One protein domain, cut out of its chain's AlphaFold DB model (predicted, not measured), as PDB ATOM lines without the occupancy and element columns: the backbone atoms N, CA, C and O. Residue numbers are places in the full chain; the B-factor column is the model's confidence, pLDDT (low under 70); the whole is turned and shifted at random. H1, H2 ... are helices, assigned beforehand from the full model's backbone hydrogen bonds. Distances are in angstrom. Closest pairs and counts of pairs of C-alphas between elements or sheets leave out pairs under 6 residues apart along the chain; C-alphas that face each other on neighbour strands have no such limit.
ATOM      1  N   GLU A 131      -3.179  14.282  46.193       72.25
ATOM      2  CA  GLU A 131      -2.449  13.296  46.983       72.25
ATOM      3  C   GLU A 131      -1.809  12.198  46.118       72.25
ATOM      4  O   GLU A 131      -0.653  11.840  46.345       72.25
ATOM      5  N   GLU A 132      -2.510  11.668  45.113       73.50
ATOM      6  CA  GLU A 132      -1.939  10.661  44.210       73.50
ATOM      7  C   GLU A 132      -0.890  11.253  43.273       73.50
ATOM      8  O   GLU A 132       0.167  10.649  43.067       73.50
ATOM      9  N   LYS A 133      -1.117  12.479  42.790       75.56
ATOM     10  CA  LYS A 133      -0.119  13.228  42.013       75.56
ATOM     11  C   LYS A 133       1.156  13.456  42.819       75.56
ATOM     12  O   LYS A 133       2.243  13.154  42.328       75.56
ATOM     13  N   ALA A 134       1.031  13.877  44.078       77.94
ATOM     14  CA  ALA A 134       2.173  14.032  44.973       77.94
ATOM     15  C   ALA A 134       2.901  12.698  45.215       77.94
ATOM     16  O   ALA A 134       4.125  12.649  45.125       77.94
ATOM     17  N   LYS A 135       2.180  11.590  45.446       79.56
ATOM     18  CA  LYS A 135       2.790  10.251  45.591       79.56
ATOM     19  C   LYS A 135       3.548   9.817  44.333       79.56
ATOM     20  O   LYS A 135       4.636   9.255  44.452       79.56
ATOM     21  N   GLY A 136       3.000  10.088  43.148       79.19
ATOM     22  CA  GLY A 136       3.652   9.816  41.866       79.19
ATOM     23  C   GLY A 136       4.936  10.625  41.681       79.19
ATOM     24  O   GLY A 136       5.988  10.059  41.387       79.19
ATOM     25  N   GLU A 137       4.884  11.932  41.943       82.62
ATOM     26  CA  GLU A 137       6.056  12.815  41.885       82.62
ATOM     27  C   GLU A 137       7.141  12.403  42.893       82.62
ATOM     28  O   GLU A 137       8.329  12.369  42.557       82.62
ATOM     29  N   MET A 138       6.745  12.013  44.110       81.50
ATOM     30  CA  MET A 138       7.660  11.502  45.138       81.50
ATOM     31  C   MET A 138       8.349  10.208  44.698       81.50
ATOM     32  O   MET A 138       9.561  10.055  44.872       81.50
ATOM     33  N   LEU A 139       7.597   9.283  44.100       84.56
ATOM     34  CA  LEU A 139       8.141   8.029  43.593       84.56
ATOM     35  C   LEU A 139       9.150   8.282  42.461       84.56
ATOM     36  O   LEU A 139      10.234   7.694  42.455       84.56
ATOM     37  N   ASP A 140       8.852   9.215  41.559       86.81
ATOM     38  CA  ASP A 140       9.755   9.635  40.484       86.81
ATOM     39  C   ASP A 140      11.053  10.263  41.008       86.81
ATOM     40  O   ASP A 140      12.142  10.018  40.470       86.81
ATOM     41  N   MET A 141      10.964  11.080  42.060       86.44
ATOM     42  CA  MET A 141      12.134  11.657  42.722       86.44
ATOM     43  C   MET A 141      13.005  10.572  43.362       86.44
ATOM     44  O   MET A 141      14.227  10.598  43.185       86.44
ATOM     45  N   LEU A 142      12.389   9.586  44.023       87.50
ATOM     46  CA  LEU A 142      13.093   8.436  44.587       87.50
ATOM     47  C   LEU A 142      13.803   7.628  43.493       87.50
ATOM     48  O   LEU A 142      15.002   7.374  43.613       87.50
ATOM     49  N   TYR A 143      13.122   7.289  42.392       88.44
ATOM     50  CA  TYR A 143      13.743   6.570  41.273       88.44
ATOM     51  C   TYR A 143      14.946   7.327  40.699       88.44
ATOM     52  O   TYR A 143      15.999   6.729  40.469       88.44
ATOM     53  N   LYS A 144      14.840   8.649  40.513       90.25
ATOM     54  CA  LYS A 144      15.949   9.488  40.022       90.25
ATOM     55  C   LYS A 144      17.127   9.521  40.997       90.25
ATOM     56  O   LYS A 144      18.274   9.438  40.555       90.25
ATOM     57  N   TYR A 145      16.860   9.631  42.297       89.56
ATOM     58  CA  TYR A 145      17.892   9.633  43.333       89.56
ATOM     59  C   TYR A 145      18.620   8.284  43.391       89.56
ATOM     60  O   TYR A 145      19.848   8.230  43.325       89.56
ATOM     61  N   MET A 146      17.865   7.187  43.417       89.38
ATOM     62  CA  MET A 146      18.408   5.831  43.475       89.38
ATOM     63  C   MET A 146      19.216   5.498  42.221       89.38
ATOM     64  O   MET A 146      20.331   5.000  42.327       89.38
ATOM     65  N   LYS A 147      18.731   5.874  41.034       91.00
ATOM     66  CA  LYS A 147      19.452   5.683  39.766       91.00
ATOM     67  C   LYS A 147      20.770   6.454  39.687       91.00
ATOM     68  O   LYS A 147      21.685   6.027  38.990       91.00
ATOM     69  N   LYS A 148      20.865   7.607  40.353       91.75
ATOM     70  CA  LYS A 148      22.079   8.434  40.365       91.75
ATOM     71  C   LYS A 148      23.163   7.862  41.282       91.75
ATOM     72  O   LYS A 148      24.342   8.018  40.972       91.75
ATOM     73  N   ASN A 149      22.767   7.260  42.401       89.25
ATOM     74  CA  ASN A 149      23.690   6.856  43.462       89.25
ATOM     75  C   ASN A 149      24.020   5.356  43.454       89.25
ATOM     76  O   ASN A 149      25.113   4.979  43.870       89.25
ATOM     77  N   LEU A 150      23.114   4.505  42.962       91.69
ATOM     78  CA  LEU A 150      23.330   3.062  42.890       91.69
ATOM     79  C   LEU A 150      24.124   2.647  41.651       91.69
ATOM     80  O   LEU A 150      24.023   3.239  40.575       91.69
ATOM     81  N   SER A 151      24.868   1.550  41.793       91.75
ATOM     82  CA  SER A 151      25.407   0.827  40.641       91.75
ATOM     83  C   SER A 151      24.274   0.262  39.763       91.75
ATOM     84  O   SER A 151      23.177   0.013  40.272       91.75
ATOM     85  N   PRO A 152      24.512   0.008  38.460       90.25
ATOM     86  CA  PRO A 152      23.493  -0.562  37.572       90.25
ATOM     87  C   PRO A 152      22.878  -1.865  38.105       90.25
ATOM     88  O   PRO A 152      21.662  -2.044  38.048       90.25
ATOM     89  N   ASP A 153      23.703  -2.735  38.689       89.44
ATOM     90  CA  ASP A 153      23.269  -4.010  39.266       89.44
ATOM     91  C   ASP A 153      22.409  -3.808  40.523       89.44
ATOM     92  O   ASP A 153      21.374  -4.458  40.685       89.44
ATOM     93  N   ALA A 154      22.801  -2.884  41.409       89.94
ATOM     94  CA  ALA A 154      22.014  -2.548  42.594       89.94
ATOM     95  C   ALA A 154      20.675  -1.901  42.213       89.94
ATOM     96  O   ALA A 154      19.644  -2.220  42.800       89.94
ATOM     97  N   TYR A 155      20.668  -1.039  41.195       91.19
ATOM     98  CA  TYR A 155      19.454  -0.403  40.699       91.19
ATOM     99  C   TYR A 155      18.468  -1.427  40.111       91.19
ATOM    100  O   TYR A 155      17.276  -1.374  40.401       91.19
ATOM    101  N   LEU A 156      18.962  -2.427  39.376       90.31
ATOM    102  CA  LEU A 156      18.126  -3.509  38.851       90.31
ATOM    103  C   LEU A 156      17.489  -4.349  39.970       90.31
ATOM    104  O   LEU A 156      16.317  -4.716  39.900       90.31
ATOM    105  N   ILE A 157      18.248  -4.640  41.031       90.44
ATOM    106  CA  ILE A 157      17.707  -5.320  42.214       90.44
ATOM    107  C   ILE A 157      16.661  -4.443  42.905       90.44
ATOM    108  O   ILE A 157      15.623  -4.960  43.307       90.44
ATOM    109  N   PHE A 158      16.904  -3.139  43.026       91.44
ATOM    110  CA  PHE A 158      15.958  -2.186  43.605       91.44
ATOM    111  C   PHE A 158      14.617  -2.167  42.852       91.44
ATOM    112  O   PHE A 158      13.569  -2.302  43.484       91.44
ATOM    113  N   GLU A 159      14.632  -2.120  41.517       89.69
ATOM    114  CA  GLU A 159      13.406  -2.181  40.704       89.69
ATOM    115  C   GLU A 159      12.619  -3.477  40.940       89.69
ATOM    116  O   GLU A 159      11.398  -3.448  41.090       89.69
ATOM    117  N   ILE A 160      13.312  -4.612  41.056       89.50
ATOM    118  CA  ILE A 160      12.687  -5.908  41.356       89.50
ATOM    119  C   ILE A 160      12.109  -5.955  42.774       89.50
ATOM    120  O   ILE A 160      11.100  -6.625  43.001       89.50
ATOM    121  N   LEU A 161      12.740  -5.289  43.744       87.19
ATOM    122  CA  LEU A 161      12.228  -5.220  45.113       87.19
ATOM    123  C   LEU A 161      10.949  -4.374  45.193       87.19
ATOM    124  O   LEU A 161      10.038  -4.755  45.928       87.19
ATOM    125  N   LEU A 162      10.868  -3.276  44.433       86.75
ATOM    126  CA  LEU A 162       9.690  -2.404  44.372       86.75
ATOM    127  C   LEU A 162       8.545  -3.004  43.552       86.75
ATOM    128  O   LEU A 162       7.397  -3.003  43.994       86.75
ATOM    129  N   SER A 163       8.849  -3.533  42.367       86.38
ATOM    130  CA  SER A 163       7.872  -4.141  41.465       86.38
ATOM    131  C   SER A 163       8.333  -5.541  41.057       86.38
ATOM    132  O   SER A 163       8.961  -5.728  40.012       86.38
ATOM    133  N   PRO A 164       8.023  -6.565  41.875       87.19
ATOM    134  CA  PRO A 164       8.501  -7.912  41.613       87.19
ATOM    135  C   PRO A 164       7.895  -8.468  40.312       87.19
ATOM    136  O   PRO A 164       6.670  -8.420  40.135       87.19
ATOM    137  N   PRO A 165       8.708  -9.039  39.404       88.19
ATOM    138  CA  PRO A 165       8.217  -9.699  38.197       88.19
ATOM    139  C   PRO A 165       7.282 -10.882  38.509       88.19
ATOM    140  O   PRO A 165       7.409 -11.484  39.582       88.19
ATOM    141  N   PRO A 166       6.404 -11.297  37.569       88.00
ATOM    142  CA  PRO A 166       5.485 -12.427  37.763       88.00
ATOM    143  C   PRO A 166       6.176 -13.702  38.267       88.00
ATOM    144  O   PRO A 166       5.714 -14.324  39.217       88.00
ATOM    145  N   TYR A 167       7.362 -14.006  37.726       88.38
ATOM    146  CA  TYR A 167       8.198 -15.140  38.142       88.38
ATOM    147  C   TYR A 167       8.500 -15.156  39.653       88.38
ATOM    148  O   TYR A 167       8.570 -16.225  40.268       88.38
ATOM    149  N   ILE A 168       8.720 -13.981  40.246       87.12
ATOM    150  CA  ILE A 168       9.008 -13.822  41.672       87.12
ATOM    151  C   ILE A 168       7.701 -13.793  42.469       87.12
ATOM    152  O   ILE A 168       7.614 -14.477  43.487       87.12
ATOM    153  N   LYS A 169       6.677 -13.071  41.989       85.12
ATOM    154  CA  LYS A 169       5.355 -12.979  42.639       85.12
ATOM    155  C   LYS A 169       4.718 -14.349  42.855       85.12
ATOM    156  O   LYS A 169       4.276 -14.635  43.955       85.12
ATOM    157  N   GLU A 170       4.754 -15.226  41.856       86.69
ATOM    158  CA  GLU A 170       4.172 -16.576  41.946       86.69
ATOM    159  C   GLU A 170       4.884 -17.492  42.957       86.69
ATOM    160  O   GLU A 170       4.305 -18.464  43.440       86.69
ATOM    161  N   ARG A 171       6.150 -17.205  43.281       83.81
ATOM    162  CA  ARG A 171       6.982 -18.020  44.186       83.81
ATOM    163  C   ARG A 171       7.062 -17.475  45.606       83.81
ATOM    164  O   ARG A 171       7.683 -18.097  46.470       83.81
ATOM    165  N   ILE A 172       6.459 -16.322  45.855       84.81
ATOM    166  CA  ILE A 172       6.428 -15.658  47.152       84.81
ATOM    167  C   ILE A 172       4.982 -15.670  47.648       84.81
ATOM    168  O   ILE A 172       4.051 -15.475  46.881       84.81
ATOM    169  N   LYS A 173       4.774 -15.923  48.943       76.38
ATOM    170  CA  LYS A 173       3.453 -15.726  49.558       76.38
ATOM    171  C   LYS A 173       3.226 -14.236  49.780       76.38
ATOM    172  O   LYS A 173       4.165 -13.568  50.210       76.38
ATOM    173  N   ASP A 174       2.009 -13.744  49.577       70.25
ATOM    174  CA  ASP A 174       1.670 -12.330  49.787       70.25
ATOM    175  C   ASP A 174       2.253 -11.787  51.106       70.25
ATOM    176  O   ASP A 174       2.100 -12.384  52.175       70.25
ATOM    177  N   GLY A 175       3.012 -10.691  51.013       65.00
ATOM    178  CA  GLY A 175       3.698 -10.057  52.149       65.00
ATOM    179  C   GLY A 175       5.026 -10.697  52.588       65.00
ATOM    180  O   GLY A 175       5.648 -10.224  53.540       65.00
ATOM    181  N   SER A 176       5.503 -11.751  51.921       77.38
ATOM    182  CA  SER A 176       6.792 -12.384  52.242       77.38
ATOM    183  C   SER A 176       7.971 -11.676  51.565       77.38
ATOM    184  O   SER A 176       7.884 -11.207  50.434       77.38
ATOM    185  N   ARG A 177       9.116 -11.615  52.256       81.00
ATOM    186  CA  ARG A 177      10.333 -10.969  51.738       81.00
ATOM    187  C   ARG A 177      10.961 -11.779  50.601       81.00
ATOM    188  O   ARG A 177      11.123 -12.994  50.718       81.00
ATOM    189  N   ILE A 178      11.425 -11.087  49.561       86.19
ATOM    190  CA  ILE A 178      12.216 -11.689  48.482       86.19
ATOM    191  C   ILE A 178      13.567 -12.155  49.044       86.19
ATOM    192  O   ILE A 178      14.378 -11.357  49.537       86.19
ATOM    193  N   THR A 179      13.811 -13.464  48.976       87.75
ATOM    194  CA  THR A 179      15.057 -14.075  49.454       87.75
ATOM    195  C   THR A 179      16.193 -13.868  48.453       87.75
ATOM    196  O   THR A 179      15.977 -13.817  47.243       87.75
ATOM    197  N   ASN A 180      17.433 -13.793  48.944       87.94
ATOM    198  CA  ASN A 180      18.601 -13.619  48.073       87.94
ATOM    199  C   ASN A 180      18.801 -14.826  47.140       87.94
ATOM    200  O   ASN A 180      19.280 -14.660  46.027       87.94
ATOM    201  N   ILE A 181      18.397 -16.027  47.570       88.19
ATOM    202  CA  ILE A 181      18.455 -17.241  46.742       88.19
ATOM    203  C   ILE A 181      17.516 -17.108  45.540       88.19
ATOM    204  O   ILE A 181      17.922 -17.402  44.425       88.19
ATOM    205  N   LEU A 182      16.296 -16.603  45.747       88.38
ATOM    206  CA  LEU A 182      15.340 -16.401  44.661       88.38
ATOM    207  C   LEU A 182      15.809 -15.335  43.659       88.38
ATOM    208  O   LEU A 182      15.567 -15.482  42.468       88.38
ATOM    209  N   LEU A 183      16.516 -14.297  44.119       88.38
ATOM    210  CA  LEU A 183      17.139 -13.311  43.226       88.38
ATOM    211  C   LEU A 183      18.275 -13.928  42.405       88.38
ATOM    212  O   LEU A 183      18.322 -13.734  41.197       88.38
ATOM    213  N   VAL A 184      19.147 -14.723  43.035       90.50
ATOM    214  CA  VAL A 184      20.201 -15.479  42.332       90.50
ATOM    215  C   VAL A 184      19.591 -16.393  41.264       90.50
ATOM    216  O   VAL A 184      20.106 -16.457  40.156       90.50
ATOM    217  N   GLU A 185      18.477 -17.062  41.572       89.19
ATOM    218  CA  GLU A 185      17.745 -17.888  40.603       89.19
ATOM    219  C   GLU A 185      17.113 -17.069  39.476       89.19
ATOM    220  O   GLU A 185      17.138 -17.498  38.329       89.19
ATOM    221  N   PHE A 186      16.538 -15.906  39.787       90.44
ATOM    222  CA  PHE A 186      15.901 -15.039  38.799       90.44
ATOM    223  C   PHE A 186      16.901 -14.497  37.772       90.44
ATOM    224  O   PHE A 186      16.596 -14.447  36.585       90.44
ATOM    225  N   PHE A 187      18.104 -14.139  38.221       89.50
ATOM    226  CA  PHE A 187      19.184 -13.666  37.355       89.50
ATOM    227  C   PHE A 187      20.006 -14.788  36.708       89.50
ATOM    228  O   PHE A 187      21.032 -14.503  36.095       89.50
ATOM    229  N   ASP A 188      19.593 -16.049  36.873       90.19
ATOM    230  CA  ASP A 188      20.317 -17.232  36.395       90.19
ATOM    231  C   ASP A 188      21.797 -17.259  36.836       90.19
ATOM    232  O   ASP A 188      22.708 -17.702  36.136       90.19
ATOM    233  N   MET A 189      22.060 -16.742  38.038       89.44
ATOM    234  CA  MET A 189      23.395 -16.724  38.617       89.44
ATOM    235  C   MET A 189      23.745 -18.096  39.218       89.44
ATOM    236  O   MET A 189      22.874 -18.810  39.728       89.44
ATOM    237  N   PRO A 190      25.040 -18.461  39.286       89.69
ATOM    238  CA  PRO A 190      25.459 -19.701  39.931       89.69
ATOM    239  C   PRO A 190      25.012 -19.720  41.396       89.69
ATOM    240  O   PRO A 190      25.302 -18.773  42.130       89.69
ATOM    241  N   ARG A 191      24.377 -20.804  41.865       86.44
ATOM    242  CA  ARG A 191      23.954 -20.973  43.273       86.44
ATOM    243  C   ARG A 191      25.142 -21.226  44.211       86.44
ATOM    244  O   ARG A 191      25.265 -22.279  44.831       86.44
ATOM    245  N   THR A 192      26.043 -20.258  44.306       90.69
ATOM    246  CA  THR A 192      27.238 -20.304  45.151       90.69
ATOM    247  C   THR A 192      27.115 -19.325  46.314       90.69
ATOM    248  O   THR A 192      26.372 -18.344  46.252       90.69
ATOM    249  N   LYS A 193      27.892 -19.551  47.382       88.00
ATOM    250  CA  LYS A 193      27.975 -18.610  48.513       88.00
ATOM    251  C   LYS A 193      28.438 -17.215  48.076       88.00
ATOM    252  O   LYS A 193      28.019 -16.235  48.679       88.00
ATOM    253  N   SER A 194      29.258 -17.130  47.026       89.12
ATOM    254  CA  SER A 194      29.737 -15.857  46.480       89.12
ATOM    255  C   SER A 194      28.604 -15.055  45.842       89.12
ATOM    256  O   SER A 194      28.459 -13.877  46.142       89.12
ATOM    257  N   SER A 195      27.754 -15.696  45.033       87.38
ATOM    258  CA  SER A 195      26.610 -15.030  44.393       87.38
ATOM    259  C   SER A 195      25.589 -14.539  45.421       87.38
ATOM    260  O   SER A 195      25.091 -13.423  45.328       87.38
ATOM    261  N   VAL A 196      25.312 -15.346  46.451       90.44
ATOM    262  CA  VAL A 196      24.405 -14.950  47.543       90.44
ATOM    263  C   VAL A 196      24.973 -13.772  48.339       90.44
ATOM    264  O   VAL A 196      24.217 -12.882  48.732       90.44
ATOM    265  N   ARG A 197      26.292 -13.756  48.567       91.50
ATOM    266  CA  ARG A 197      26.988 -12.648  49.225       91.50
ATOM    267  C   ARG A 197      26.946 -11.374  48.382       91.50
ATOM    268  O   ARG A 197      26.604 -10.337  48.929       91.50
ATOM    269  N   TYR A 198      27.183 -11.474  47.076       90.75
ATOM    270  CA  TYR A 198      27.100 -10.343  46.147       90.75
ATOM    271  C   TYR A 198      25.722  -9.668  46.187       90.75
ATOM    272  O   TYR A 198      25.619  -8.472  46.430       90.75
ATOM    273  N   ILE A 199      24.638 -10.448  46.079       90.75
ATOM    274  CA  ILE A 199      23.268  -9.923  46.213       90.75
ATOM    275  C   ILE A 199      23.019  -9.314  47.606       90.75
ATOM    276  O   ILE A 199      22.263  -8.354  47.734       90.75
ATOM    277  N   SER A 200      23.634  -9.856  48.663       91.62
ATOM    278  CA  SER A 200      23.518  -9.294  50.015       91.62
ATOM    279  C   SER A 200      24.173  -7.919  50.125       91.62
ATOM    280  O   SER A 200      23.554  -7.016  50.678       91.62
ATOM    281  N   GLU A 201      25.376  -7.763  49.572       93.25
ATOM    282  CA  GLU A 201      26.125  -6.501  49.549       93.25
ATOM    283  C   GLU A 201      25.350  -5.430  48.762       93.25
ATOM    284  O   GLU A 201      25.149  -4.326  49.262       93.25
ATOM    285  N   LEU A 202      24.781  -5.784  47.603       92.44
ATOM    286  CA  LEU A 202      23.931  -4.864  46.835       92.44
ATOM    287  C   LEU A 202      22.666  -4.453  47.609       92.44
ATOM    288  O   LEU A 202      22.271  -3.294  47.576       92.44
ATOM    289  N   LYS A 203      22.043  -5.364  48.369       90.38
ATOM    290  CA  LYS A 203      20.886  -5.031  49.227       90.38
ATOM    291  C   LYS A 203      21.254  -4.200  50.455       90.38
ATOM    292  O   LYS A 203      20.369  -3.603  51.066       90.38
ATOM    293  N   GLU A 204      22.504  -4.219  50.892       91.94
ATOM    294  CA  GLU A 204      22.998  -3.319  51.938       91.94
ATOM    295  C   GLU A 204      23.246  -1.921  51.376       91.94
ATOM    296  O   GLU A 204      22.813  -0.952  51.994       91.94
ATOM    297  N   ASP A 205      23.822  -1.826  50.176       90.94
ATOM    298  CA  ASP A 205      24.023  -0.561  49.460       90.94
ATOM    299  C   ASP A 205      22.684   0.131  49.144       90.94
ATOM    300  O   ASP A 205      22.492   1.299  49.471       90.94
ATOM    301  N   ILE A 206      21.694  -0.617  48.639       91.06
ATOM    302  CA  ILE A 206      20.326  -0.109  48.432       91.06
ATOM    303  C   ILE A 206      19.755   0.462  49.732       91.06
ATOM    304  O   ILE A 206      19.293   1.596  49.742       91.06
ATOM    305  N   ARG A 207      19.839  -0.281  50.844       90.50
ATOM    306  CA  ARG A 207      19.316   0.180  52.141       90.50
ATOM    307  C   ARG A 207      20.023   1.431  52.650       90.50
ATOM    308  O   ARG A 207      19.377   2.296  53.228       90.50
ATOM    309  N   TYR A 208      21.331   1.540  52.437       92.94
ATOM    310  CA  TYR A 208      22.085   2.737  52.797       92.94
ATOM    311  C   TYR A 208      21.573   3.969  52.040       92.94
ATOM    312  O   TYR A 208      21.308   5.006  52.652       92.94
ATOM    313  N   TRP A 209      21.393   3.849  50.723       90.62
ATOM    314  CA  TRP A 209      20.896   4.948  49.898       90.62
ATOM    315  C   TRP A 209      19.410   5.239  50.102       90.62
ATOM    316  O   TRP A 209      19.027   6.397  50.001       90.62
ATOM    317  N   GLU A 210      18.592   4.247  50.457       87.31
ATOM    318  CA  GLU A 210      17.197   4.456  50.864       87.31
ATOM    319  C   GLU A 210      17.099   5.303  52.139       87.31
ATOM    320  O   GLU A 210      16.301   6.234  52.187       87.31
ATOM    321  N   GLU A 211      17.911   5.023  53.165       88.81
ATOM    322  CA  GLU A 211      17.921   5.841  54.388       88.81
ATOM    323  C   GLU A 211      18.432   7.259  54.110       88.81
ATOM    324  O   GLU A 211      17.836   8.229  54.573       88.81
ATOM    325  N   LYS A 212      19.465   7.407  53.272       88.88
ATOM    326  CA  LYS A 212      19.925   8.731  52.837       88.88
ATOM    327  C   LYS A 212      18.909   9.487  51.994       88.88
ATOM    328  O   LYS A 212      18.793  10.695  52.141       88.88
ATOM    329  N   ALA A 213      18.155   8.797  51.142       87.12
ATOM    330  CA  ALA A 213      17.108   9.420  50.346       87.12
ATOM    331  C   ALA A 213      16.024  10.036  51.240       87.12
ATOM    332  O   ALA A 213      15.539  11.118  50.926       87.12
ATOM    333  N   LYS A 214      15.683   9.401  52.373       84.88
ATOM    334  CA  LYS A 214      14.746   9.977  53.354       84.88
ATOM    335  C   LYS A 214      15.274  11.277  53.963       84.88
ATOM    336  O   LYS A 214      14.506  12.210  54.164       84.88
ATOM    337  N   GLU A 215      16.572  11.341  54.254       84.19
ATOM    338  CA  GLU A 215      17.203  12.544  54.810       84.19
ATOM    339  C   GLU A 215      17.331  13.659  53.760       84.19
ATOM    340  O   GLU A 215      16.936  14.794  54.022       84.19
ATOM    341  N   ASP A 216      17.838  13.333  52.568       83.00
ATOM    342  CA  ASP A 216      18.195  14.297  51.519       83.00
ATOM    343  C   ASP A 216      16.986  14.832  50.742       83.00
ATOM    344  O   ASP A 216      17.015  15.965  50.256       83.00
ATOM    345  N   LEU A 217      15.936  14.022  50.575       80.81
ATOM    346  CA  LEU A 217      14.731  14.449  49.863       80.81
ATOM    347  C   LEU A 217      13.779  15.249  50.763       80.81
ATOM    348  O   LEU A 217      12.866  15.857  50.222       80.81
ATOM    349  N   HIS A 218      14.029  15.330  52.081       60.00
ATOM    350  CA  HIS A 218      13.281  16.147  53.049       60.00
ATOM    351  C   HIS A 218      11.746  16.057  52.909       60.00
ATOM    352  O   HIS A 218      11.068  17.082  52.813       60.00
TER     353      HIS A 218
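This is residues 131 to 218 of the 219 residues of an uncharacterized protein of Parcubacteria group bacterium ADurb.Bin216 (UniProt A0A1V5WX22). One long helix, H5, forms a spine, and H1, H2 and H4 pack on it crosswise, H4 near its first residues, H2 near its middle and H1 nearer its last residues, with the short H3 beyond H4. H1 slants away from H5, and its residues 131 to 137 stick out free. The printed part has 88 residues with five named helices, H1 to H5 in chain order, and no named strand; its class is all helix. It is only just compact, close to loose, with a radius of gyration of the C-alphas of 14.2 A, and it is elongated, spanning 41 by 25 by 18 A.

Find C-alpha 131 at (-2.449, 13.296, 46.983); from there H1 runs through residues 131 to 149, 27.1 A from first to last C-alpha. Next comes H2, residues 152 to 162, 15.5 A long, which starts at C-alpha 152 at (23.493, -0.562, 37.572). H3 is residues 166 to 169, 4.9 A, and H4 is residues 180 to 186, 9.8 A. H5 takes residues 193 to 216 and covers 34.5 A, ending at C-alpha 216 at (18.195, 14.297, 51.519).

Start at H5, the hub, which touches three helices, H1, H2 and H4; the helix packing is mostly crossed, with none of these three pairs at a shallow tilt. Residues 142 to 149 of H1 touch residues 206 to 213 of H5, at a steep tilt of 55 degrees, opposite ways; look at the closest C-alphas, Met 146 and Trp 209, 6.9 A apart. H2 touches residues 202 to 206 of H5, about perpendicular at 75 degrees, and the closest C-alphas are those of Ala 154 and Leu 202, 5.2 A. H4 touches residues 195 to 200 of H5, about perpendicular at 76 degrees; its closest C-alphas are those of Asn 180 and Val 196, 6.0 A. H3 and H4 only just touch, with 3 pairs of C-alphas within 8 A, the closest being Ile 168 and Leu 182 at 7.5 A. H1 and H2 are close but not clearly touching, with C-alphas 147 and 155 at 6.2 A. H2 and H4 are only just apart, at 8.1 A, and H3 and H5 are apart. In H1, H2, H4 and H5 each O i to N i+4 pair is within hydrogen-bond range; H3 is too short for such a pair.

The two C-alphas farthest apart are those of Glu 131 and Thr 192, 44.9 A. The printed part has no cut. The links H1 to H2 and H2 to H3 are tight, H3 to H4 and H4 to H5 are short, and no link is long. The mean pLDDT of the printed part is 86.6; look for values under 70 at residues 175 and 218.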